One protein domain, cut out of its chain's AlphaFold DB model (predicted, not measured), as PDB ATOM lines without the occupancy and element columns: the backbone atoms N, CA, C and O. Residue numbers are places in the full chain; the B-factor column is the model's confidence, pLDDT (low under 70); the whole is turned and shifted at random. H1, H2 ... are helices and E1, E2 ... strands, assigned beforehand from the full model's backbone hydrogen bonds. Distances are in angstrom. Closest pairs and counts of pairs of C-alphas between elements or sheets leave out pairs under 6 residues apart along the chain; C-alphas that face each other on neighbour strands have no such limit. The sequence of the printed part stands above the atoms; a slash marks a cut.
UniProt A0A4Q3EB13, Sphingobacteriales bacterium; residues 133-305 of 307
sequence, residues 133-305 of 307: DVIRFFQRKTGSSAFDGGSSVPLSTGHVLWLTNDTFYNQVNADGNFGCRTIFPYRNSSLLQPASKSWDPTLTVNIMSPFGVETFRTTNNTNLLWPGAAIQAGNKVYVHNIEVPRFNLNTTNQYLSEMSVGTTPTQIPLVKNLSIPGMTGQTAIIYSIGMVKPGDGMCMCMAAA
ATOM      1  N   ASP A 133      31.722  14.132  54.032       87.19
ATOM      2  CA  ASP A 133      30.610  14.860  54.665       87.19
ATOM      3  C   ASP A 133      30.415  16.216  53.979       87.19
ATOM      4  O   ASP A 133      29.297  16.547  53.583       87.19
ATOM      5  N   VAL A 134      31.505  16.948  53.729       90.25
ATOM      6  CA  VAL A 134      31.476  18.229  52.998       90.25
ATOM      7  C   VAL A 134      31.036  18.037  51.543       90.25
ATOM      8  O   VAL A 134      30.255  18.822  51.010       90.25
ATOM      9  N   ILE A 135      31.486  16.968  50.883       89.69
ATOM     10  CA  ILE A 135      31.075  16.681  49.502       89.69
ATOM     11  C   ILE A 135      29.574  16.410  49.429       89.69
ATOM     12  O   ILE A 135      28.893  16.991  48.586       89.69
ATOM     13  N   ARG A 136      29.032  15.574  50.324       89.25
ATOM     14  CA  ARG A 136      27.582  15.336  50.392       89.25
ATOM     15  C   ARG A 136      26.808  16.606  50.719       89.25
ATOM     16  O   ARG A 136      25.748  16.828  50.143       89.25
ATOM     17  N   PHE A 137      27.344  17.439  51.607       93.06
ATOM     18  CA  PHE A 137      26.743  18.715  51.972       93.06
ATOM     19  C   PHE A 137      26.520  19.639  50.765       93.06
ATOM     20  O   PHE A 137      25.492  20.316  50.709       93.06
ATOM     21  N   PHE A 138      27.431  19.630  49.785       92.75
ATOM     22  CA  PHE A 138      27.315  20.420  48.553       92.75
ATOM     23  C   PHE A 138      26.654  19.685  47.375       92.75
ATOM     24  O   PHE A 138      26.288  20.326  46.395       92.75
ATOM     25  N   GLN A 139      26.384  18.381  47.477       90.88
ATOM     26  CA  GLN A 139      25.556  17.625  46.517       90.88
ATOM     27  C   GLN A 139      24.051  17.868  46.745       90.88
ATOM     28  O   GLN A 139      23.251  16.948  46.935       90.88
ATOM     29  N   ARG A 140      23.661  19.141  46.762       90.44
ATOM     30  CA  ARG A 140      22.311  19.602  47.102       90.44
ATOM     31  C   ARG A 140      21.404  19.528  45.878       90.44
ATOM     32  O   ARG A 140      21.811  19.891  44.780       90.44
ATOM     33  N   LYS A 141      20.146  19.122  46.070       89.44
ATOM     34  CA  LYS A 141      19.120  19.119  45.004       89.44
ATOM     35  C   LYS A 141      18.188  20.334  45.043       89.44
ATOM     36  O   LYS A 141      17.461  20.578  44.088       89.44
ATOM     37  N   THR A 142      18.204  21.086  46.140       91.56
ATOM     38  CA  THR A 142      17.335  22.244  46.383       91.56
ATOM     39  C   THR A 142      18.135  23.406  46.964       91.56
ATOM     40  O   THR A 142      19.174  23.207  47.600       91.56
ATOM     41  N   GLY A 143      17.619  24.618  46.799       94.31
ATOM     42  CA  GLY A 143      18.336  25.849  47.097       94.31
ATOM     43  C   GLY A 143      19.471  26.084  46.102       94.31
ATOM     44  O   GLY A 143      19.402  25.618  44.962       94.31
ATOM     45  N   SER A 144      20.524  26.777  46.543       95.25
ATOM     46  CA  SER A 144      21.779  26.864  45.787       95.25
ATOM     47  C   SER A 144      22.416  25.480  45.690       95.25
ATOM     48  O   SER A 144      22.782  24.890  46.709       95.25
ATOM     49  N   SER A 145      22.516  24.955  44.469       92.75
ATOM     50  CA  SER A 145      22.899  23.562  44.192       92.75
ATOM     51  C   SER A 145      24.222  23.415  43.442       92.75
ATOM     52  O   SER A 145      24.797  22.333  43.425       92.75
ATOM     53  N   ALA A 146      24.703  24.485  42.812       92.19
ATOM     54  CA  ALA A 146      26.043  24.580  42.243       92.19
ATOM     55  C   ALA A 146      26.441  26.052  42.177       92.19
ATOM     56  O   ALA A 146      25.600  26.899  41.869       92.19
ATOM     57  N   PHE A 147      27.696  26.346  42.483       94.31
ATOM     58  CA  PHE A 147      28.225  27.702  42.495       94.31
ATOM     59  C   PHE A 147      29.751  27.691  42.466       94.31
ATOM     60  O   PHE A 147      30.365  26.686  42.829       94.31
ATOM     61  N   ASP A 148      30.352  28.802  42.055       93.06
ATOM     62  CA  ASP A 148      31.766  29.091  42.286       93.06
ATOM     63  C   ASP A 148      31.961  29.970  43.541       93.06
ATOM     64  O   ASP A 148      31.021  30.277  44.289       93.06
ATOM     65  N   GLY A 149      33.216  30.318  43.836       90.88
ATOM     66  CA  GLY A 149      33.584  30.928  45.113       90.88
ATOM     67  C   GLY A 149      33.393  29.950  46.278       90.88
ATOM     68  O   GLY A 149      33.835  28.803  46.205       90.88
ATOM     69  N   GLY A 150      32.745  30.396  47.358       90.94
ATOM     70  CA  GLY A 150      32.458  29.559  48.528       90.94
ATOM     71  C   GLY A 150      33.321  29.892  49.743       90.94
ATOM     72  O   GLY A 150      34.038  29.032  50.254       90.94
ATOM     73  N   SER A 151      33.249  31.132  50.234       92.31
ATOM     74  CA  SER A 151      33.874  31.503  51.507       92.31
ATOM     75  C   SER A 151      32.931  31.211  52.677       92.31
ATOM     76  O   SER A 151      31.710  31.304  52.551       92.31
ATOM     77  N   SER A 152      33.494  30.826  53.824       94.00
ATOM     78  CA  SER A 152      32.726  30.564  55.044       94.00
ATOM     79  C   SER A 152      33.073  31.573  56.133       94.00
ATOM     80  O   SER A 152      34.233  31.931  56.326       94.00
ATOM     81  N   VAL A 153      32.052  32.023  56.859       95.06
ATOM     82  CA  VAL A 153      32.167  32.989  57.951       95.06
ATOM     83  C   VAL A 153      31.500  32.391  59.188       95.06
ATOM     84  O   VAL A 153      30.268  32.308  59.248       95.06
ATOM     85  N   PRO A 154      32.281  31.954  60.189       94.62
ATOM     86  CA  PRO A 154      31.737  31.579  61.485       94.62
ATOM     87  C   PRO A 154      31.060  32.784  62.144       94.62
ATOM     88  O   PRO A 154      31.652  33.859  62.240       94.62
ATOM     89  N   LEU A 155      29.828  32.600  62.612       94.56
ATOM     90  CA  LEU A 155      29.057  33.637  63.291       94.56
ATOM     91  C   LEU A 155      29.031  33.391  64.804       94.56
ATOM     92  O   LEU A 155      29.037  32.255  65.275       94.56
ATOM     93  N   SER A 156      28.912  34.468  65.578       94.00
ATOM     94  CA  SER A 156      28.797  34.461  67.042       94.00
ATOM     95  C   SER A 156      27.579  33.691  67.554       94.00
ATOM     96  O   SER A 156      27.568  33.234  68.691       94.00
ATOM     97  N   THR A 157      26.572  33.490  66.703       92.94
ATOM     98  CA  THR A 157      25.389  32.661  66.976       92.94
ATOM     99  C   THR A 157      25.647  31.161  66.795       92.94
ATOM    100  O   THR A 157      24.713  30.367  66.876       92.94
ATOM    101  N   GLY A 158      26.882  30.759  66.478       95.44
ATOM    102  CA  GLY A 158      27.285  29.379  66.195       95.44
ATOM    103  C   GLY A 158      27.046  28.929  64.752       95.44
ATOM    104  O   GLY A 158      27.613  27.916  64.340       95.44
ATOM    105  N   HIS A 159      26.236  29.667  63.986       96.25
ATOM    106  CA  HIS A 159      25.971  29.404  62.569       96.25
ATOM    107  C   HIS A 159      27.225  29.618  61.712       96.25
ATOM    108  O   HIS A 159      28.168  30.298  62.124       96.25
ATOM    109  N   VAL A 160      27.205  29.088  60.490       97.25
ATOM    110  CA  VAL A 160      28.213  29.397  59.466       97.25
ATOM    111  C   VAL A 160      27.508  29.986  58.253       97.25
ATOM    112  O   VAL A 160      26.631  29.354  57.665       97.25
ATOM    113  N   LEU A 161      27.881  31.210  57.899       97.00
ATOM    114  CA  LEU A 161      27.457  31.852  56.662       97.00
ATOM    115  C   LEU A 161      28.381  31.398  55.536       97.00
ATOM    116  O   LEU A 161      29.596  31.500  55.666       97.00
ATOM    117  N   TRP A 162      27.806  30.930  54.438       97.31
ATOM    118  CA  TRP A 162      28.525  30.621  53.210       97.31
ATOM    119  C   TRP A 162      28.175  31.660  52.158       97.31
ATOM    120  O   TRP A 162      26.993  31.892  51.904       97.31
ATOM    121  N   LEU A 163      29.192  32.265  51.557       97.12
ATOM    122  CA  LEU A 163      29.064  33.254  50.494       97.12
ATOM    123  C   LEU A 163      29.521  32.616  49.188       97.12
ATOM    124  O   LEU A 163      30.620  32.061  49.108       97.12
ATOM    125  N   THR A 164      28.668  32.674  48.176       96.75
ATOM    126  CA  THR A 164      28.913  32.046  46.878       96.75
ATOM    127  C   THR A 164      28.813  33.079  45.772       96.75
ATOM    128  O   THR A 164      28.113  34.083  45.914       96.75
ATOM    129  N   ASN A 165      29.486  32.808  44.662       95.94
ATOM    130  CA  ASN A 165      29.476  33.651  43.476       95.94
ATOM    131  C   ASN A 165      28.390  33.140  42.509       95.94
ATOM    132  O   ASN A 165      27.278  32.819  42.941       95.94
ATOM    133  N   ASP A 166      28.660  33.077  41.217       94.62
ATOM    134  CA  ASP A 166      27.718  32.649  40.195       94.62
ATOM    135  C   ASP A 166      27.040  31.326  40.587       94.62
ATOM    136  O   ASP A 166      27.687  30.325  40.882       94.62
ATOM    137  N   THR A 167      25.706  31.324  40.662       94.62
ATOM    138  CA  THR A 167      24.937  30.285  41.366       94.62
ATOM    139  C   THR A 167      23.779  29.738  40.533       94.62
ATOM    140  O   THR A 167      22.991  30.487  39.949       94.62
ATOM    141  N   PHE A 168      23.617  28.413  40.571       93.94
ATOM    142  CA  PHE A 168      22.400  27.686  40.209       93.94
ATOM    143  C   PHE A 168      21.509  27.489  41.436       93.94
ATOM    144  O   PHE A 168      21.971  26.996  42.465       93.94
ATOM    145  N   TYR A 169      20.221  27.810  41.310       94.00
ATOM    146  CA  TYR A 169      19.248  27.703  42.400       94.00
ATOM    147  C   TYR A 169      17.990  26.965  41.938       94.00
ATOM    148  O   TYR A 169      17.312  27.434  41.026       94.00
ATOM    149  N   ASN A 170      17.669  25.832  42.577       93.00
ATOM    150  CA  ASN A 170      16.520  24.966  42.249       93.00
ATOM    151  C   ASN A 170      16.457  24.530  40.770       93.00
ATOM    152  O   ASN A 170      15.398  24.551  40.147       93.00
ATOM    153  N   GLN A 171      17.601  24.145  40.200       90.31
ATOM    154  CA  GLN A 171      17.722  23.790  38.774       90.31
ATOM    155  C   GLN A 171      18.165  22.351  38.516       90.31
ATOM    156  O   GLN A 171      18.326  21.954  37.362       90.31
ATOM    157  N   VAL A 172      18.351  21.572  39.580       91.00
ATOM    158  CA  VAL A 172      18.617  20.139  39.492       91.00
ATOM    159  C   VAL A 172      17.286  19.425  39.267       91.00
ATOM    160  O   VAL A 172      16.362  19.568  40.068       91.00
ATOM    161  N   ASN A 173      17.167  18.683  38.168       88.81
ATOM    162  CA  ASN A 173      15.963  17.911  37.871       88.81
ATOM    163  C   ASN A 173      15.866  16.636  38.742       88.81
ATOM    164  O   ASN A 173      16.758  16.334  39.539       88.81
ATOM    165  N   ALA A 174      14.783  15.867  38.587       89.31
ATOM    166  CA  ALA A 174      14.559  14.639  39.359       89.31
ATOM    167  C   ALA A 174      15.697  13.605  39.209       89.31
ATOM    168  O   ALA A 174      16.026  12.911  40.175       89.31
ATOM    169  N   ASP A 175      16.349  13.580  38.044       89.50
ATOM    170  CA  ASP A 175      17.466  12.684  37.722       89.50
ATOM    171  C   ASP A 175      18.817  13.175  38.271       89.50
ATOM    172  O   ASP A 175      19.821  12.475  38.165       89.50
ATOM    173  N   GLY A 176      18.868  14.366  38.878       87.69
ATOM    174  CA  GLY A 176      20.107  14.947  39.402       87.69
ATOM    175  C   GLY A 176      20.910  15.762  38.384       87.69
ATOM    176  O   GLY A 176      22.061  16.093  38.657       87.69
ATOM    177  N   ASN A 177      20.323  16.108  37.238       88.81
ATOM    178  CA  ASN A 177      21.001  16.805  36.149       88.81
ATOM    179  C   ASN A 177      20.605  18.286  36.075       88.81
ATOM    180  O   ASN A 177      19.456  18.655  36.333       88.81
ATOM    181  N   PHE A 178      21.552  19.128  35.656       88.19
ATOM    182  CA  PHE A 178      21.280  20.505  35.241       88.19
ATOM    183  C   PHE A 178      20.790  20.543  33.791       88.19
ATOM    184  O   PHE A 178      21.194  19.729  32.960       88.19
ATOM    185  N   GLY A 179      19.946  21.519  33.459       84.06
ATOM    186  CA  GLY A 179      19.558  21.765  32.070       84.06
ATOM    187  C   GLY A 179      20.737  22.273  31.229       84.06
ATOM    188  O   GLY A 179      21.385  23.251  31.593       84.06
ATOM    189  N   CYS A 180      20.973  21.675  30.055       75.06
ATOM    190  CA  CYS A 180      22.140  21.947  29.196       75.06
ATOM    191  C   CYS A 180      22.239  23.374  28.609       75.06
ATOM    192  O   CYS A 180      23.187  23.666  27.886       75.06
ATOM    193  N   ARG A 181      21.256  24.253  28.843       78.75
ATOM    194  CA  ARG A 181      21.199  25.624  28.287       78.75
ATOM    195  C   ARG A 181      21.128  26.713  29.356       78.75
ATOM    196  O   ARG A 181      20.886  27.873  29.039       78.75
ATOM    197  N   THR A 182      21.308  26.349  30.619       72.19
ATOM    198  CA  THR A 182      21.319  27.305  31.720       72.19
ATOM    199  C   THR A 182      22.759  27.613  32.095       72.19
ATOM    200  O   THR A 182      23.505  26.720  32.477       72.19
ATOM    201  N   ILE A 183      23.129  28.888  32.022       77.94
ATOM    202  CA  ILE A 183      24.386  29.402  32.567       77.94
ATOM    203  C   ILE A 183      24.011  30.271  33.771       77.94
ATOM    204  O   ILE A 183      23.114  31.106  33.646       77.94
ATOM    205  N   PHE A 184      24.631  29.984  34.922       80.94
ATOM    206  CA  PHE A 184      24.479  30.610  36.246       80.94
ATOM    207  C   PHE A 184      23.480  31.779  36.306       80.94
ATOM    208  O   PHE A 184      23.857  32.909  36.013       80.94
ATOM    209  N   PRO A 185      22.197  31.563  36.640       86.62
ATOM    210  CA  PRO A 185      21.188  32.629  36.602       86.62
ATOM    211  C   PRO A 185      21.368  33.702  37.683       86.62
ATOM    212  O   PRO A 185      20.909  34.827  37.490       86.62
ATOM    213  N   TYR A 186      22.039  33.373  38.789       93.12
ATOM    214  CA  TYR A 186      22.312  34.287  39.899       93.12
ATOM    215  C   TYR A 186      23.805  34.570  39.995       93.12
ATOM    216  O   TYR A 186      24.612  33.735  39.602       93.12
ATOM    217  N   ARG A 187      24.158  35.766  40.469       94.12
ATOM    218  CA  ARG A 187      25.530  36.317  40.394       94.12
ATOM    219  C   ARG A 187      26.318  36.094  41.678       94.12
ATOM    220  O   ARG A 187      27.536  36.139  41.711       94.12
ATOM    221  N   ASN A 188      25.573  35.893  42.748       97.00
ATOM    222  CA  ASN A 188      26.016  35.470  44.056       97.00
ATOM    223  C   ASN A 188      24.803  34.882  44.772       97.00
ATOM    224  O   ASN A 188      23.652  35.129  44.395       97.00
ATOM    225  N   SER A 189      25.058  34.104  45.809       97.62
ATOM    226  CA  SER A 189      24.039  33.708  46.769       97.62
ATOM    227  C   SER A 189      24.682  33.524  48.135       97.62
ATOM    228  O   SER A 189      25.905  33.561  48.271       97.62
ATOM    229  N   SER A 190      23.855  33.322  49.154       97.50
ATOM    230  CA  SER A 190      24.349  32.984  50.482       97.50
ATOM    231  C   SER A 190      23.557  31.830  51.080       97.50
ATOM    232  O   SER A 190      22.345  31.721  50.875       97.50
ATOM    233  N   LEU A 191      24.236  30.978  51.844       97.31
ATOM    234  CA  LEU A 191      23.637  29.886  52.613       97.31
ATOM    235  C   LEU A 191      23.932  30.075  54.101       97.31
ATOM    236  O   LEU A 191      25.004  30.542  54.476       97.31
ATOM    237  N   LEU A 192      23.000  29.661  54.954       97.06
ATOM    238  CA  LEU A 192      23.169  29.671  56.401       97.06
ATOM    239  C   LEU A 192      23.147  28.239  56.935       97.06
ATOM    240  O   LEU A 192      22.099  27.591  56.965       97.06
ATOM    241  N   GLN A 193      24.313  27.749  57.350       97.44
ATOM    242  CA  GLN A 193      24.461  26.468  58.037       97.44
ATOM    243  C   GLN A 193      24.065  26.628  59.514       97.44
ATOM    244  O   GLN A 193      24.438  27.634  60.133       97.44
ATOM    245  N   PRO A 194      23.326  25.668  60.106       96.88
ATOM    246  CA  PRO A 194      22.772  25.802  61.452       96.88
ATOM    247  C   PRO A 194      23.859  25.900  62.529       96.88
ATOM    248  O   PRO A 194      24.971  25.408  62.350       96.88
ATOM    249  N   ALA A 195      23.506  26.445  63.698       96.25
ATOM    250  CA  ALA A 195      24.413  26.556  64.848       96.25
ATOM    251  C   ALA A 195      24.992  25.218  65.345       96.25
ATOM    252  O   ALA A 195      26.063  25.190  65.951       96.25
ATOM    253  N   SER A 196      24.317  24.101  65.058       96.00
ATOM    254  CA  SER A 196      24.830  22.750  65.319       96.00
ATOM    255  C   SER A 196      26.018  22.366  64.430       96.00
ATOM    256  O   SER A 196      26.639  21.334  64.671       96.00
ATOM    257  N   LYS A 197      26.319  23.165  63.393       94.25
ATOM    258  CA  LYS A 197      27.320  22.896  62.349       94.25
ATOM    259  C   LYS A 197      27.081  21.564  61.639       94.25
ATOM    260  O   LYS A 197      28.018  20.910  61.188       94.25
ATOM    261  N   SER A 198      25.814  21.154  61.558       95.06
ATOM    262  CA  SER A 198      25.427  19.937  60.853       95.06
ATOM    263  C   SER A 198      25.826  20.022  59.380       95.06
ATOM    264  O   SER A 198      25.602  21.045  58.728       95.06
ATOM    265  N   TRP A 199      26.384  18.928  58.861       94.06
ATOM    266  CA  TRP A 199      26.641  18.718  57.433       94.06
ATOM    267  C   TRP A 199      25.429  18.128  56.695       94.06
ATOM    268  O   TRP A 199      25.531  17.784  55.521       94.06
ATOM    269  N   ASP A 200      24.275  18.010  57.359       93.69
ATOM    270  CA  ASP A 200      23.019  17.663  56.697       93.69
ATOM    271  C   ASP A 200      22.590  18.814  55.770       93.69
ATOM    272  O   ASP A 200      22.287  19.917  56.253       93.69
ATOM    273  N   PRO A 201      22.538  18.595  54.442       93.44
ATOM    274  CA  PRO A 201      22.194  19.653  53.513       93.44
ATOM    275  C   PRO A 201      20.777  20.198  53.735       93.44
ATOM    276  O   PRO A 201      20.553  21.378  53.470       93.44
ATOM    277  N   THR A 202      19.841  19.405  54.262       92.88
ATOM    278  CA  THR A 202      18.447  19.831  54.472       92.88
ATOM    279  C   THR A 202      18.300  20.904  55.554       92.88
ATOM    280  O   THR A 202      17.350  21.681  55.518       92.88
ATOM    281  N   LEU A 203      19.260  20.993  56.480       94.94
ATOM    282  CA  LEU A 203      19.252  21.967  57.576       94.94
ATOM    283  C   LEU A 203      19.914  23.298  57.214       94.94
ATOM    284  O   LEU A 203      19.813  24.263  57.968       94.94
ATOM    285  N   THR A 204      20.619  23.350  56.086       95.88
ATOM    286  CA  THR A 204      21.222  24.579  55.565       95.88
ATOM    287  C   THR A 204      20.306  25.167  54.517       95.88
ATOM    288  O   THR A 204      19.866  24.465  53.610       95.88
ATOM    289  N   VAL A 205      20.032  26.459  54.625       95.00
ATOM    290  CA  VAL A 205      19.034  27.135  53.794       95.00
ATOM    291  C   VAL A 205      19.610  28.396  53.177       95.00
ATOM    292  O   VAL A 205      20.538  29.000  53.714       95.00
ATOM    293  N   ASN A 206      19.063  28.789  52.032       97.12
ATOM    294  CA  ASN A 206      19.409  30.048  51.392       97.12
ATOM    295  C   ASN A 206      19.005  31.240  52.255       97.12
ATOM    296  O   ASN A 206      17.933  31.253  52.861       97.12
ATOM    297  N   ILE A 207      19.862  32.254  52.255       96.81
ATOM    298  CA  ILE A 207      19.488  33.592  52.686       96.81
ATOM    299  C   ILE A 207      18.836  34.295  51.503       96.81
ATOM    300  O   ILE A 207      19.328  34.233  50.378       96.81
ATOM    301  N   MET A 208      17.734  34.974  51.788       96.38
ATOM    302  CA  MET A 208      16.997  35.794  50.848       96.38
ATOM    303  C   MET A 208      17.206  37.263  51.201       96.38
ATOM    304  O   MET A 208      17.067  37.668  52.359       96.38
ATOM    305  N   SER A 209      17.544  38.054  50.190       95.94
ATOM    306  CA  SER A 209      17.632  39.509  50.276       95.94
ATOM    307  C   SER A 209      16.410  40.151  49.601       95.94
ATOM    308  O   SER A 209      15.605  39.452  48.975       95.94
ATOM    309  N   PRO A 210      16.274  41.490  49.623       95.50
ATOM    310  CA  PRO A 210      15.279  42.187  48.804       95.50
ATOM    311  C   PRO A 210      15.397  41.923  47.290       95.50
ATOM    312  O   PRO A 210      14.469  42.225  46.545       95.50
ATOM    313  N   PHE A 211      16.512  41.353  46.820       95.06
ATOM    314  CA  PHE A 211      16.712  40.918  45.435       95.06
ATOM    315  C   PHE A 211      16.370  39.436  45.199       95.06
ATOM    316  O   PHE A 211      16.634  38.907  44.119       95.06
ATOM    317  N   GLY A 212      15.790  38.752  46.186       95.56
ATOM    318  CA  GLY A 212      15.552  37.315  46.139       95.56
ATOM    319  C   GLY A 212      16.808  36.535  46.526       95.56
ATOM    320  O   GLY A 212      17.350  36.736  47.608       95.56
ATOM    321  N   VAL A 213      17.244  35.616  45.661       95.69
ATOM    322  CA  VAL A 213      18.390  34.715  45.914       95.69
ATOM    323  C   VAL A 213      19.730  35.463  45.895       95.69
ATOM    324  O   VAL A 213      20.651  35.110  46.631       95.69
ATOM    325  N   GLU A 214      19.843  36.499  45.061       96.69
ATOM    326  CA  GLU A 214      21.055  37.315  44.965       96.69
ATOM    327  C   GLU A 214      21.220  38.157  46.236       96.69
ATOM    328  O   GLU A 214      20.294  38.848  46.657       96.69
ATOM    329  N   THR A 215      22.380  38.081  46.885       96.94
ATOM    330  CA  THR A 215      22.655  38.759  48.164       96.94
ATOM    331  C   THR A 215      23.265  40.148  47.957       96.94
ATOM    332  O   THR A 215      22.840  41.113  48.592       96.94
ATOM    333  N   PHE A 216      24.238  40.261  47.054       96.69
ATOM    334  CA  PHE A 216      25.003  41.477  46.773       96.69
ATOM    335  C   PHE A 216      24.689  41.975  45.370       96.69
ATOM    336  O   PHE A 216      24.691  41.202  44.418       96.69
ATOM    337  N   ARG A 217      24.449  43.276  45.220       94.88
ATOM    338  CA  ARG A 217      24.141  43.869  43.917       94.88
ATOM    339  C   ARG A 217      24.646  45.300  43.841       94.88
ATOM    340  O   ARG A 217      24.666  46.014  44.845       94.88
ATOM    341  N   THR A 218      25.040  45.725  42.648       92.50
ATOM    342  CA  THR A 218      25.270  47.142  42.346       92.50
ATOM    343  C   THR A 218      23.935  47.880  42.255       92.50
ATOM    344  O   THR A 218      22.926  47.304  41.846       92.50
ATOM    345  N   THR A 219      23.913  49.170  42.596       88.94
ATOM    346  CA  THR A 219      22.679  49.979  42.596       88.94
ATOM    347  C   THR A 219      21.974  49.992  41.236       88.94
ATOM    348  O   THR A 219      20.750  49.953  41.174       88.94
ATOM    349  N   ASN A 220      22.737  50.019  40.140       90.31
ATOM    350  CA  ASN A 220      22.211  50.026  38.772       90.31
ATOM    351  C   ASN A 220      22.028  48.615  38.176       90.31
ATOM    352  O   ASN A 220      21.495  48.485  37.075       90.31
ATOM    353  N   ASN A 221      22.474  47.563  38.874       92.12
ATOM    354  CA  ASN A 221      22.428  46.175  38.421       92.12
ATOM    355  C   ASN A 221      23.067  45.917  37.033       92.12
ATOM    356  O   ASN A 221      22.666  45.003  36.302       92.12
ATOM    357  N   THR A 222      24.060  46.702  36.628       90.50
ATOM    358  CA  THR A 222      24.750  46.449  35.352       90.50
ATOM    359  C   THR A 222      25.879  45.442  35.524       90.50
ATOM    360  O   THR A 222      26.092  44.592  34.658       90.50
ATOM    361  N   ASN A 223      26.548  45.502  36.674       94.56
ATOM    362  CA  ASN A 223      27.726  44.705  36.994       94.56
ATOM    363  C   ASN A 223      27.410  43.633  38.041       94.56
ATOM    364  O   ASN A 223      26.429  43.732  38.786       94.56
ATOM    365  N   LEU A 224      28.241  42.597  38.053       94.31
ATOM    366  CA  LEU A 224      28.224  41.506  39.021       94.31
ATOM    367  C   LEU A 224      28.940  41.976  40.291       94.31
ATOM    368  O   LEU A 224      29.926  42.708  40.191       94.31
ATOM    369  N   LEU A 225      28.470  41.532  41.458       95.75
ATOM    370  CA  LEU A 225      29.263  41.561  42.685       95.75
ATOM    371  C   LEU A 225      29.607  40.129  43.079       95.75
ATOM    372  O   LEU A 225      28.702  39.318  43.291       95.75
ATOM    373  N   TRP A 226      30.902  39.842  43.178       95.81
ATOM    374  CA  TRP A 226      31.403  38.556  43.648       95.81
ATOM    375  C   TRP A 226      31.963  38.696  45.066       95.81
ATOM    376  O   TRP A 226      32.983  39.377  45.247       95.81
ATOM    377  N   PRO A 227      31.299  38.100  46.075       95.50
ATOM    378  CA  PRO A 227      31.774  38.138  47.447       95.50
ATOM    379  C   PRO A 227      33.032  37.281  47.629       95.50
ATOM    380  O   PRO A 227      33.171  36.194  47.078       95.50
ATOM    381  N   GLY A 228      33.961  37.767  48.446       91.88
ATOM    382  CA  GLY A 228      35.198  37.073  48.787       91.88
ATOM    383  C   GLY A 228      35.349  36.913  50.293       91.88
ATOM    384  O   GLY A 228      34.498  36.327  50.970       91.88
ATOM    385  N   ALA A 229      36.459  37.429  50.815       91.75
ATOM    386  CA  ALA A 229      36.734  37.448  52.241       91.75
ATOM    387  C   ALA A 229      35.674  38.236  53.024       91.75
ATOM    388  O   ALA A 229      35.180  39.275  52.580       91.75
ATOM    389  N   ALA A 230      35.344  37.739  54.212       94.19
ATOM    390  CA  ALA A 230      34.338  38.342  55.061       94.19
ATOM    391  C   ALA A 230      34.611  38.072  56.537       94.19
ATOM    392  O   ALA A 230      35.260  37.090  56.902       94.19
ATOM    393  N   ILE A 231      34.082  38.943  57.392       93.38
ATOM    394  CA  ILE A 231      34.221  38.832  58.838       93.38
ATOM    395  C   ILE A 231      32.989  39.359  59.560       93.38
ATOM    396  O   ILE A 231      32.350  40.320  59.129       93.38
ATOM    397  N   GLN A 232      32.673  38.761  60.704       93.50
ATOM    398  CA  GLN A 232      31.691  39.328  61.615       93.50
ATOM    399  C   GLN A 232      32.346  40.365  62.539       93.50
ATOM    400  O   GLN A 232      33.341  40.086  63.211       93.50
ATOM    401  N   ALA A 233      31.744  41.549  62.635       91.06
ATOM    402  CA  ALA A 233      32.091  42.551  63.634       91.06
ATOM    403  C   ALA A 233      30.818  43.108  64.284       91.06
ATOM    404  O   ALA A 233      29.933  43.648  63.620       91.06
ATOM    405  N   GLY A 234      30.716  42.948  65.606       89.94
ATOM    406  CA  GLY A 234      29.481  43.245  66.331       89.94
ATOM    407  C   GLY A 234      28.333  42.354  65.849       89.94
ATOM    408  O   GLY A 234      28.477  41.135  65.766       89.94
ATOM    409  N   ASN A 235      27.200  42.967  65.519       89.88
ATOM    410  CA  ASN A 235      26.011  42.289  64.993       89.88
ATOM    411  C   ASN A 235      25.942  42.264  63.453       89.88
ATOM    412  O   ASN A 235      24.905  41.901  62.899       89.88
ATOM    413  N   LYS A 236      27.024  42.652  62.769       94.44
ATOM    414  CA  LYS A 236      27.096  42.775  61.310       94.44
ATOM    415  C   LYS A 236      28.160  41.857  60.730       94.44
ATOM    416  O   LYS A 236      29.125  41.500  61.407       94.44
ATOM    417  N   VAL A 237      27.986  41.509  59.462       95.88
ATOM    418  CA  VAL A 237      29.006  40.851  58.646       95.88
ATOM    419  C   VAL A 237      29.468  41.836  57.584       95.88
ATOM    420  O   VAL A 237      28.652  42.428  56.882       95.88
ATOM    421  N   TYR A 238      30.778  42.011  57.476       95.62
ATOM    422  CA  TYR A 238      31.414  42.826  56.454       95.62
ATOM    423  C   TYR A 238      32.026  41.902  55.411       95.62
ATOM    424  O   TYR A 238      32.772  40.990  55.762       95.62
ATOM    425  N   VAL A 239      31.674  42.119  54.149       95.75
ATOM    426  CA  VAL A 239      32.017  41.242  53.028       95.75
ATOM    427  C   VAL A 239      32.721  42.055  51.959       95.75
ATOM    428  O   VAL A 239      32.151  43.012  51.436       95.75
ATOM    429  N   HIS A 240      33.945  41.680  51.612       94.88
ATOM    430  CA  HIS A 240      34.597  42.230  50.433       94.88
ATOM    431  C   HIS A 240      33.902  41.714  49.174       94.88
ATOM    432  O   HIS A 240      33.732  40.507  49.015       94.88
ATOM    433  N   ASN A 241      33.548  42.621  48.269       95.31
ATOM    434  CA  ASN A 241      33.002  42.299  46.958       95.31
ATOM    435  C   ASN A 241      33.854  42.949  45.873       95.31
ATOM    436  O   ASN A 241      34.104  44.154  45.939       95.31
ATOM    437  N   ILE A 242      34.224  42.180  44.852       95.12
ATOM    438  CA  ILE A 242      34.709  42.755  43.592       95.12
ATOM    439  C   ILE A 242      33.527  43.073  42.683       95.12
ATOM    440  O   ILE A 242      32.556  42.316  42.625       95.12
ATOM    441  N   GLU A 243      33.613  44.196  41.978       95.94
ATOM    442  CA  GLU A 243      32.686  44.566  40.916       95.94
ATOM    443  C   GLU A 243      33.306  44.230  39.566       95.94
ATOM    444  O   GLU A 243      34.393  44.716  39.238       95.94
ATOM    445  N   VAL A 244      32.596  43.421  38.780       95.12
ATOM    446  CA  VAL A 244      33.034  43.028  37.439       95.12
ATOM    447  C   VAL A 244      31.914  43.252  36.409       95.12
ATOM    448  O   VAL A 244      30.750  42.904  36.660       95.12
ATOM    449  N   PRO A 245      32.203  43.830  35.229       94.88
ATOM    450  CA  PRO A 245      31.238  43.923  34.146       94.88
ATOM    451  C   PRO A 245      30.927  42.549  33.558       94.88
ATOM    452  O   PRO A 245      31.812  41.722  33.340       94.88
ATOM    453  N   ARG A 246      29.659  42.326  33.205       90.44
ATOM    454  CA  ARG A 246      29.159  41.024  32.718       90.44
ATOM    455  C   ARG A 246      29.787  40.530  31.412       90.44
ATOM    456  O   ARG A 246      29.648  39.360  31.088       90.44
ATOM    457  N   PHE A 247      30.399  41.421  30.636       89.69
ATOM    458  CA  PHE A 247      30.865  41.125  29.279       89.69
ATOM    459  C   PHE A 247      32.362  40.810  29.189       89.69
ATOM    460  O   PHE A 247      32.779  40.196  28.213       89.69
ATOM    461  N   ASN A 248      33.173  41.233  30.165       92.81
ATOM    462  CA  ASN A 248      34.622  41.007  30.150       92.81
ATOM    463  C   ASN A 248      35.194  40.500  31.480       92.81
ATOM    464  O   ASN A 248      36.348  40.094  31.496       92.81
ATOM    465  N   LEU A 249      34.409  40.519  32.565       91.75
ATOM    466  CA  LEU A 249      34.777  40.018  33.892       91.75
ATOM    467  C   LEU A 249      36.032  40.669  34.508       91.75
ATOM    468  O   LEU A 249      36.556  40.181  35.507       91.75
ATOM    469  N   ASN A 250      36.496  41.795  33.960       93.50
ATOM    470  CA  ASN A 250      37.617  42.540  34.522       93.50
ATOM    471  C   ASN A 250      37.165  43.274  35.782       93.50
ATOM    472  O   ASN A 250      36.116  43.916  35.777       93.50
ATOM    473  N   THR A 251      37.967  43.242  36.844       93.75
ATOM    474  CA  THR A 251      37.654  44.025  38.047       93.75
ATOM    475  C   THR A 251      37.680  45.509  37.702       93.75
ATOM    476  O   THR A 251      38.688  46.010  37.208       93.75
ATOM    477  N   THR A 252      36.572  46.208  37.942       95.06
ATOM    478  CA  THR A 252      36.446  47.658  37.719       95.06
ATOM    479  C   THR A 252      36.289  48.434  39.017       95.06
ATOM    480  O   THR A 252      36.538  49.638  39.040       95.06
ATOM    481  N   ASN A 253      35.870  47.768  40.093       95.19
ATOM    482  CA  ASN A 253      35.699  48.376  41.403       95.19
ATOM    483  C   ASN A 253      35.688  47.310  42.512       95.19
ATOM    484  O   ASN A 253      35.696  46.110  42.240       95.19
ATOM    485  N   GLN A 254      35.649  47.752  43.767       94.06
ATOM    486  CA  GLN A 254      35.518  46.901  44.950       94.06
ATOM    487  C   GLN A 254      34.784  47.646  46.065       94.06
ATOM    488  O   GLN A 254      34.870  48.872  46.204       94.06
ATOM    489  N   TYR A 255      34.075  46.880  46.887       93.31
ATOM    490  CA  TYR A 255      33.295  47.394  48.003       93.31
ATOM    491  C   TYR A 255      33.513  46.556  49.249       93.31
ATOM    492  O   TYR A 255      33.695  45.339  49.182       93.31
ATOM    493  N   LEU A 256      33.368  47.210  50.398       94.62
ATOM    494  CA  LEU A 256      33.035  46.520  51.631       94.62
ATOM    495  C   LEU A 256      31.520  46.583  51.811       94.62
ATOM    496  O   LEU A 256      30.953  47.651  52.026       94.62
ATOM    497  N   SER A 257      30.851  45.447  51.700       95.94
ATOM    498  CA  SER A 257      29.406  45.341  51.855       95.94
ATOM    499  C   SER A 257      29.052  44.980  53.291       95.94
ATOM    500  O   SER A 257      29.586  44.032  53.859       95.94
ATOM    501  N   GLU A 258      28.140  45.739  53.882       96.56
ATOM    502  CA  GLU A 258      27.622  45.524  55.226       96.56
ATOM    503  C   GLU A 258      26.312  44.732  55.161       96.56
ATOM    504  O   GLU A 258      25.290  45.214  54.665       96.56
ATOM    505  N   MET A 259      26.349  43.516  55.695       96.31
ATOM    506  CA  MET A 259      25.216  42.614  55.837       96.31
ATOM    507  C   MET A 259      24.759  42.596  57.300       96.31
ATOM    508  O   MET A 259      25.566  42.469  58.225       96.31
ATOM    509  N   SER A 260      23.452  42.725  57.515       92.94
ATOM    510  CA  SER A 260      22.821  42.679  58.839       92.94
ATOM    511  C   SER A 260      21.810  41.539  58.899       92.94
ATOM    512  O   SER A 260      21.253  41.148  57.875       92.94
ATOM    513  N   VAL A 261      21.547  41.019  60.097       84.75
ATOM    514  CA  VAL A 261      20.428  40.092  60.311       84.75
ATOM    515  C   VAL A 261      19.114  40.854  60.109       84.75
ATOM    516  O   VAL A 261      19.009  42.009  60.525       84.75
ATOM    517  N   GLY A 262      18.128  40.242  59.450       81.94
ATOM    518  CA  GLY A 262      16.798  40.833  59.297       81.94
ATOM    519  C   GLY A 262      15.780  40.287  60.287       81.94
ATOM    520  O   GLY A 262      16.117  39.928  61.413       81.94
ATOM    521  N   THR A 263      14.514  40.243  59.869       77.31
ATOM    522  CA  THR A 263      13.400  39.748  60.699       77.31
ATOM    523  C   THR A 263      13.546  38.270  61.044       77.31
ATOM    524  O   THR A 263      13.064  37.821  62.080       77.31
ATOM    525  N   THR A 264      14.248  37.518  60.195       87.44
ATOM    526  CA  THR A 264      14.721  36.164  60.477       87.44
ATOM    527  C   THR A 264      16.175  36.030  60.013       87.44
ATOM    528  O   THR A 264      16.630  36.826  59.187       87.44
ATOM    529  N   PRO A 265      16.923  35.013  60.477       82.31
ATOM    530  CA  PRO A 265      18.297  34.783  60.021       82.31
ATOM    531  C   PRO A 265      18.440  34.546  58.508       82.31
ATOM    532  O   PRO A 265      19.532  34.695  57.969       82.31
ATOM    533  N   THR A 266      17.352  34.180  57.824       90.56
ATOM    534  CA  THR A 266      17.331  33.834  56.395       90.56
ATOM    535  C   THR A 266      16.627  34.876  55.532       90.56
ATOM    536  O   THR A 266      16.582  34.719  54.318       90.56
ATOM    537  N   GLN A 267      16.093  35.940  56.131       94.81
ATOM    538  CA  GLN A 267      15.478  37.070  55.436       94.81
ATOM    539  C   GLN A 267      16.178  38.334  55.913       94.81
ATOM    540  O   GLN A 267      15.907  38.815  57.015       94.81
ATOM    541  N   ILE A 268      17.111  38.837  55.113       95.44
ATOM    542  CA  ILE A 268      17.953  39.977  55.481       95.44
ATOM    543  C   ILE A 268      17.428  41.281  54.868       95.44
ATOM    544  O   ILE A 268      16.782  41.255  53.817       95.44
ATOM    545  N   PRO A 269      17.701  42.443  55.488       96.06
ATOM    546  CA  PRO A 269      17.479  43.733  54.851       96.06
ATOM    547  C   PRO A 269      18.423  43.932  53.657       96.06
ATOM    548  O   PRO A 269      19.316  43.127  53.386       96.06
ATOM    549  N   LEU A 270      18.238  45.051  52.955       95.50
ATOM    550  CA  LEU A 270      19.131  45.458  51.877       95.50
ATOM    551  C   LEU A 270      20.575  45.577  52.387       95.50
ATOM    552  O   LEU A 270      20.847  46.310  53.338       95.50
ATOM    553  N   VAL A 271      21.492  44.876  51.721       96.50
ATOM    554  CA  VAL A 271      22.932  44.983  51.971       96.50
ATOM    555  C   VAL A 271      23.427  46.358  51.533       96.50
ATOM    556  O   VAL A 271      23.089  46.838  50.449       96.50
ATOM    557  N   LYS A 272      24.257  46.993  52.363       95.62
ATOM    558  CA  LYS A 272      24.813  48.319  52.078       95.62
ATOM    559  C   LYS A 272      26.242  48.202  51.558       95.62
ATOM    560  O   LYS A 272      27.130  47.808  52.303       95.62
ATOM    561  N   ASN A 273      26.489  48.614  50.317       94.94
ATOM    562  CA  ASN A 273      27.851  48.753  49.794       94.94
ATOM    563  C   ASN A 273      28.471  50.045  50.340       94.94
ATOM    564  O   ASN A 273      27.943  51.135  50.114       94.94
ATOM    565  N   LEU A 274      29.560  49.925  51.096       94.12
ATOM    566  CA  LEU A 274      30.274  51.051  51.688       94.12
ATOM    567  C   LEU A 274      31.378  51.532  50.744       94.12
ATOM    568  O   LEU A 274      32.117  50.726  50.179       94.12
ATOM    569  N   SER A 275      31.520  52.853  50.628       89.31
ATOM    570  CA  SER A 275      32.682  53.478  49.995       89.31
ATOM    571  C   SER A 275      33.813  53.576  51.009       89.31
ATOM    572  O   SER A 275      33.721  54.333  51.974       89.31
ATOM    573  N   ILE A 276      34.871  52.800  50.793       91.81
ATOM    574  CA  ILE A 276      36.033  52.743  51.679       91.81
ATOM    575  C   ILE A 276      37.215  53.444  50.993       91.81
ATOM    576  O   ILE A 276      37.649  52.981  49.933       91.81
ATOM    577  N   PRO A 277      37.752  54.543  51.559       90.62
ATOM    578  CA  PRO A 277      38.952  55.192  51.033       90.62
ATOM    579  C   PRO A 277      40.111  54.198  50.880       90.62
ATOM    580  O   PRO A 277      40.393  53.426  51.793       90.62
ATOM    581  N   GLY A 278      40.767  54.200  49.717       87.81
ATOM    582  CA  GLY A 278      41.866  53.276  49.405       87.81
ATOM    583  C   GLY A 278      41.440  51.879  48.928       87.81
ATOM    584  O   GLY A 278      42.300  51.106  48.513       87.81
ATOM    585  N   MET A 279      40.141  51.559  48.929       90.62
ATOM    586  CA  MET A 279      39.589  50.325  48.349       90.62
ATOM    587  C   MET A 279      38.614  50.637  47.213       90.62
ATOM    588  O   MET A 279      38.791  50.143  46.102       90.62
ATOM    589  N   THR A 280      37.596  51.458  47.479       93.19
ATOM    590  CA  THR A 280      36.568  51.798  46.491       93.19
ATOM    591  C   THR A 280      37.127  52.744  45.436       93.19
ATOM    592  O   THR A 280      37.743  53.756  45.756       93.19
ATOM    593  N   GLY A 281      36.867  52.421  44.172       91.38
ATOM    594  CA  GLY A 281      37.285  53.181  42.999       91.38
ATOM    595  C   GLY A 281      38.671  52.818  42.464       91.38
ATOM    596  O   GLY A 281      39.169  53.536  41.603       91.38
ATOM    597  N   GLN A 282      39.303  51.743  42.952       91.00
ATOM    598  CA  GLN A 282      40.621  51.317  42.472       91.00
ATOM    599  C   GLN A 282      40.722  49.802  42.270       91.00
ATOM    600  O   GLN A 282      39.994  49.013  42.875       91.00
ATOM    601  N   THR A 283      41.649  49.404  41.403       91.81
ATOM    602  CA  THR A 283      41.880  48.009  40.994       91.81
ATOM    603  C   THR A 283      43.351  47.602  41.072       91.81
ATOM    604  O   THR A 283      43.678  46.462  40.765       91.81
ATOM    605  N   ALA A 284      44.233  48.511  41.497       89.06
ATOM    606  CA  ALA A 284      45.664  48.246  41.633       89.06
ATOM    607  C   ALA A 284      45.959  47.253  42.767       89.06
ATOM    608  O   ALA A 284      46.914  46.488  42.690       89.06
ATOM    609  N   ILE A 285      45.134  47.258  43.817       88.25
ATOM    610  CA  ILE A 285      45.237  46.341  44.955       88.25
ATOM    611  C   ILE A 285      43.871  45.694  45.164       88.25
ATOM    612  O   ILE A 285      42.919  46.394  45.503       88.25
ATOM    613  N   ILE A 286      43.753  44.376  44.979       88.06
ATOM    614  CA  ILE A 286      42.502  43.634  45.208       88.06
ATOM    615  C   ILE A 286      42.538  42.959  46.583       88.06
ATOM    616  O   ILE A 286      43.300  42.018  46.802       88.06
ATOM    617  N   TYR A 287      41.683  43.394  47.511       86.88
ATOM    618  CA  TYR A 287      41.669  42.921  48.906       86.88
ATOM    619  C   TYR A 287      40.847  41.634  49.118       86.88
ATOM    620  O   TYR A 287      40.175  41.460  50.137       86.88
ATOM    621  N   SER A 288      40.867  40.723  48.141       81.62
ATOM    622  CA  SER A 288      40.009  39.531  48.106       81.62
ATOM    623  C   SER A 288      40.548  38.325  48.877       81.62
ATOM    624  O   SER A 288      39.789  37.385  49.110       81.62
ATOM    625  N   ILE A 289      41.825  38.333  49.275       81.50
ATOM    626  CA  ILE A 289      42.527  37.132  49.761       81.50
ATOM    627  C   ILE A 289      42.054  36.707  51.149       81.50
ATOM    628  O   ILE A 289      41.918  35.518  51.430       81.50
ATOM    629  N   GLY A 290      41.799  37.665  52.038       83.38
ATOM    630  CA  GLY A 290      41.368  37.335  53.388       83.38
ATOM    631  C   GLY A 290      41.100  38.548  54.261       83.38
ATOM    632  O   GLY A 290      41.550  39.656  53.981       83.38
ATOM    633  N   MET A 291      40.382  38.312  55.353       86.38
ATOM    634  CA  MET A 291      40.154  39.285  56.415       86.38
ATOM    635  C   MET A 291      40.473  38.634  57.754       86.38
ATOM    636  O   MET A 291      40.061  37.502  58.004       86.38
ATOM    637  N   VAL A 292      41.197  39.340  58.619       83.62
ATOM    638  CA  VAL A 292      41.529  38.863  59.965       83.62
ATOM    639  C   VAL A 292      41.296  39.955  60.998       83.62
ATOM    640  O   VAL A 292      41.589  41.128  60.776       83.62
ATOM    641  N   LYS A 293      40.773  39.552  62.157       81.06
ATOM    642  CA  LYS A 293      40.640  40.394  63.344       81.06
ATOM    643  C   LYS A 293      41.491  39.786  64.459       81.06
ATOM    644  O   LYS A 293      41.020  38.866  65.128       81.06
ATOM    645  N   PRO A 294      42.728  40.262  64.660       79.69
ATOM    646  CA  PRO A 294      43.649  39.665  65.626       79.69
ATOM    647  C   PRO A 294      43.336  40.045  67.084       79.69
ATOM    648  O   PRO A 294      43.939  39.491  67.995       79.69
ATOM    649  N   GLY A 295      42.374  40.947  67.321       76.44
ATOM    650  CA  GLY A 295      41.952  41.364  68.667       76.44
ATOM    651  C   GLY A 295      42.533  42.703  69.131       76.44
ATOM    652  O   GLY A 295      42.296  43.104  70.263       76.44
ATOM    653  N   ASP A 296      43.223  43.419  68.247       76.50
ATOM    654  CA  ASP A 296      43.819  44.749  68.456       76.50
ATOM    655  C   ASP A 296      42.847  45.918  68.192       76.50
ATOM    656  O   ASP A 296      43.233  47.083  68.216       76.50
ATOM    657  N   GLY A 297      41.575  45.612  67.925       72.38
ATOM    658  CA  GLY A 297      40.560  46.600  67.555       72.38
ATOM    659  C   GLY A 297      40.508  46.924  66.059       72.38
ATOM    660  O   GLY A 297      39.595  47.635  65.646       72.38
ATOM    661  N   MET A 298      41.402  46.357  65.242       70.88
ATOM    662  CA  MET A 298      41.431  46.537  63.791       70.88
ATOM    663  C   MET A 298      40.947  45.280  63.052       70.88
ATOM    664  O   MET A 298      40.941  44.163  63.575       70.88
ATOM    665  N   CYS A 299      40.517  45.470  61.802       70.06
ATOM    666  CA  CYS A 299      40.317  44.391  60.841       70.06
ATOM    667  C   CYS A 299      41.311  44.585  59.699       70.06
ATOM    668  O   CYS A 299      41.294  45.619  59.033       70.06
ATOM    669  N   MET A 300      42.166  43.596  59.468       76.62
ATOM    670  CA  MET A 300      43.153  43.620  58.395       76.62
ATOM    671  C   MET A 300      42.572  42.920  57.168       76.62
ATOM    672  O   MET A 300      42.072  41.801  57.284       76.62
ATOM    673  N   CYS A 301      42.641  43.567  56.005       75.25
ATOM    674  CA  CYS A 301      42.294  42.967  54.717       75.25
ATOM    675  C   CYS A 301      43.583  42.626  53.965       75.25
ATOM    676  O   CYS A 301      44.476  43.464  53.858       75.25
ATOM    677  N   MET A 302      43.682  41.403  53.458       78.69
ATOM    678  CA  MET A 302      44.847  40.904  52.733       78.69
ATOM    679  C   MET A 302      44.598  40.981  51.229       78.69
ATOM    680  O   MET A 302      43.519  40.628  50.749       78.69
ATOM    681  N   ALA A 303      45.614  41.417  50.493       74.38
ATOM    682  CA  ALA A 303      45.617  41.488  49.040       74.38
ATOM    683  C   ALA A 303      46.795  40.688  48.480       74.38
ATOM    684  O   ALA A 303      47.823  40.546  49.145       74.38
ATOM    685  N   ALA A 304      46.644  40.197  47.256       65.06
ATOM    686  CA  ALA A 304      47.769  39.793  46.427       65.06
ATOM    687  C   ALA A 304      47.984  40.905  45.396       65.06
ATOM    688  O   ALA A 304      47.018  41.396  44.810       65.06
ATOM    689  N   ALA A 305      49.231  41.324  45.220       56.00
ATOM    690  CA  ALA A 305      49.633  42.180  44.118       56.00
ATOM    691  C   ALA A 305      50.556  41.349  43.232       56.00
ATOM    692  O   ALA A 305      51.524  40.773  43.737       56.00
TER     693      ALA A 305
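Overview. This is residues 133 to 305 of the 307 residues of a protein of Sphingobacteriales bacterium (UniProt A0A4Q3EB13). Two strongly twisted four-stranded sheets stand partly face to face, E1 to E4 and then E5 to E8, and the hairpin of E9 and E10 faces the second sheet, which lies in the middle of the longest axis. At the end with E1 to E4 the short helix H1 only grazes the sheet, and a long loop, residues 170 to 188, reaches out to 28 A from the mean of the C-alphas. The printed part has 173 residues, with one named helix and then ten named strands in order along the chain; each sheet is antiparallel, in the orders E1 E2 E3 E4, E5 E6 E7 E8 and E9 E10. The class is mostly strand, though under half of the residues are in named elements. The whole is compact, with a radius of gyration of the C-alphas of 16.1 A and spans of 49, 39 and 30 A.

Along the chain. Find C-alpha 133 at (30.610, 14.860, 54.665); from there H1 runs to residue 138. Next come E1, residues 144 to 154 and 19.2 A long, and E2, residues 160 to 169 and 19.4 A long. E1 bends by 109 degrees at residue 147, and E2 by 106 degrees at residue 166. E3, residues 189 to 193, and E4, residues 205 to 207, are shorter. Look for C-alpha 223 at (27.726, 44.705, 36.994): there E5 begins, running 27.1 A to residue 233 with a bend of 67 degrees at residue 229. E6, residues 236 to 245, is 27.5 A long, and E7, residues 253 to 260, is 22.4 A long. After E8, residues 272 to 274, and E9, residues 286 to 292, you reach E10, residues 300 to 304, which ends at C-alpha 304 at (47.769, 39.793, 46.427).

Arrangement. Start at H1, where each O i to N i+4 pair is within hydrogen-bond range; it only just is on the sheet E1 E2 E3 E4, grazing it with residues 137 to 138. That sheet is a meander, each strand the antiparallel neighbour of the one before. Check N 153 and O 161 at 2.8 A between E1 and E2, N 162 and O 191 at 2.8 A between E2 and E3, and N 192 and O 205 at 2.8 A between E3 and E4. E5 E6 E7 E8 is a second meander: look at N 228 and O 240 at 2.8 A, N 239 and O 257 at 2.8 A, and N 274 and O 256 at 2.8 A for its pairs in turn. The parts of these two sheets that face each other are 10.0 A centre to centre, their strands at 31 degrees. The closest C-alphas of E2 and E5 are those of Asn 165 and Trp 226, 5.3 A apart. E9 and E10 form a hairpin, with N 302 and O 290 at 2.8 A. Their sheet and E5 E6 E7 E8 are face to face, the facing parts 9.3 A centre to centre and the strands at 5 degrees. The closest C-alphas of E5 and E9 are those of Ala 229 and Gly 290, 4.8 A apart. E1 and E9 are apart.

Size, cuts and confidence. The two C-alphas farthest apart are those of Asp 175 and Asp 296, 51.6 A. The printed part has no cut. The long links are E2 to E3, E3 to E4, E4 to E5, E7 to E8 and E8 to E9. The mean pLDDT of the printed part is 90.8, and residues 304 to 305 are under 70.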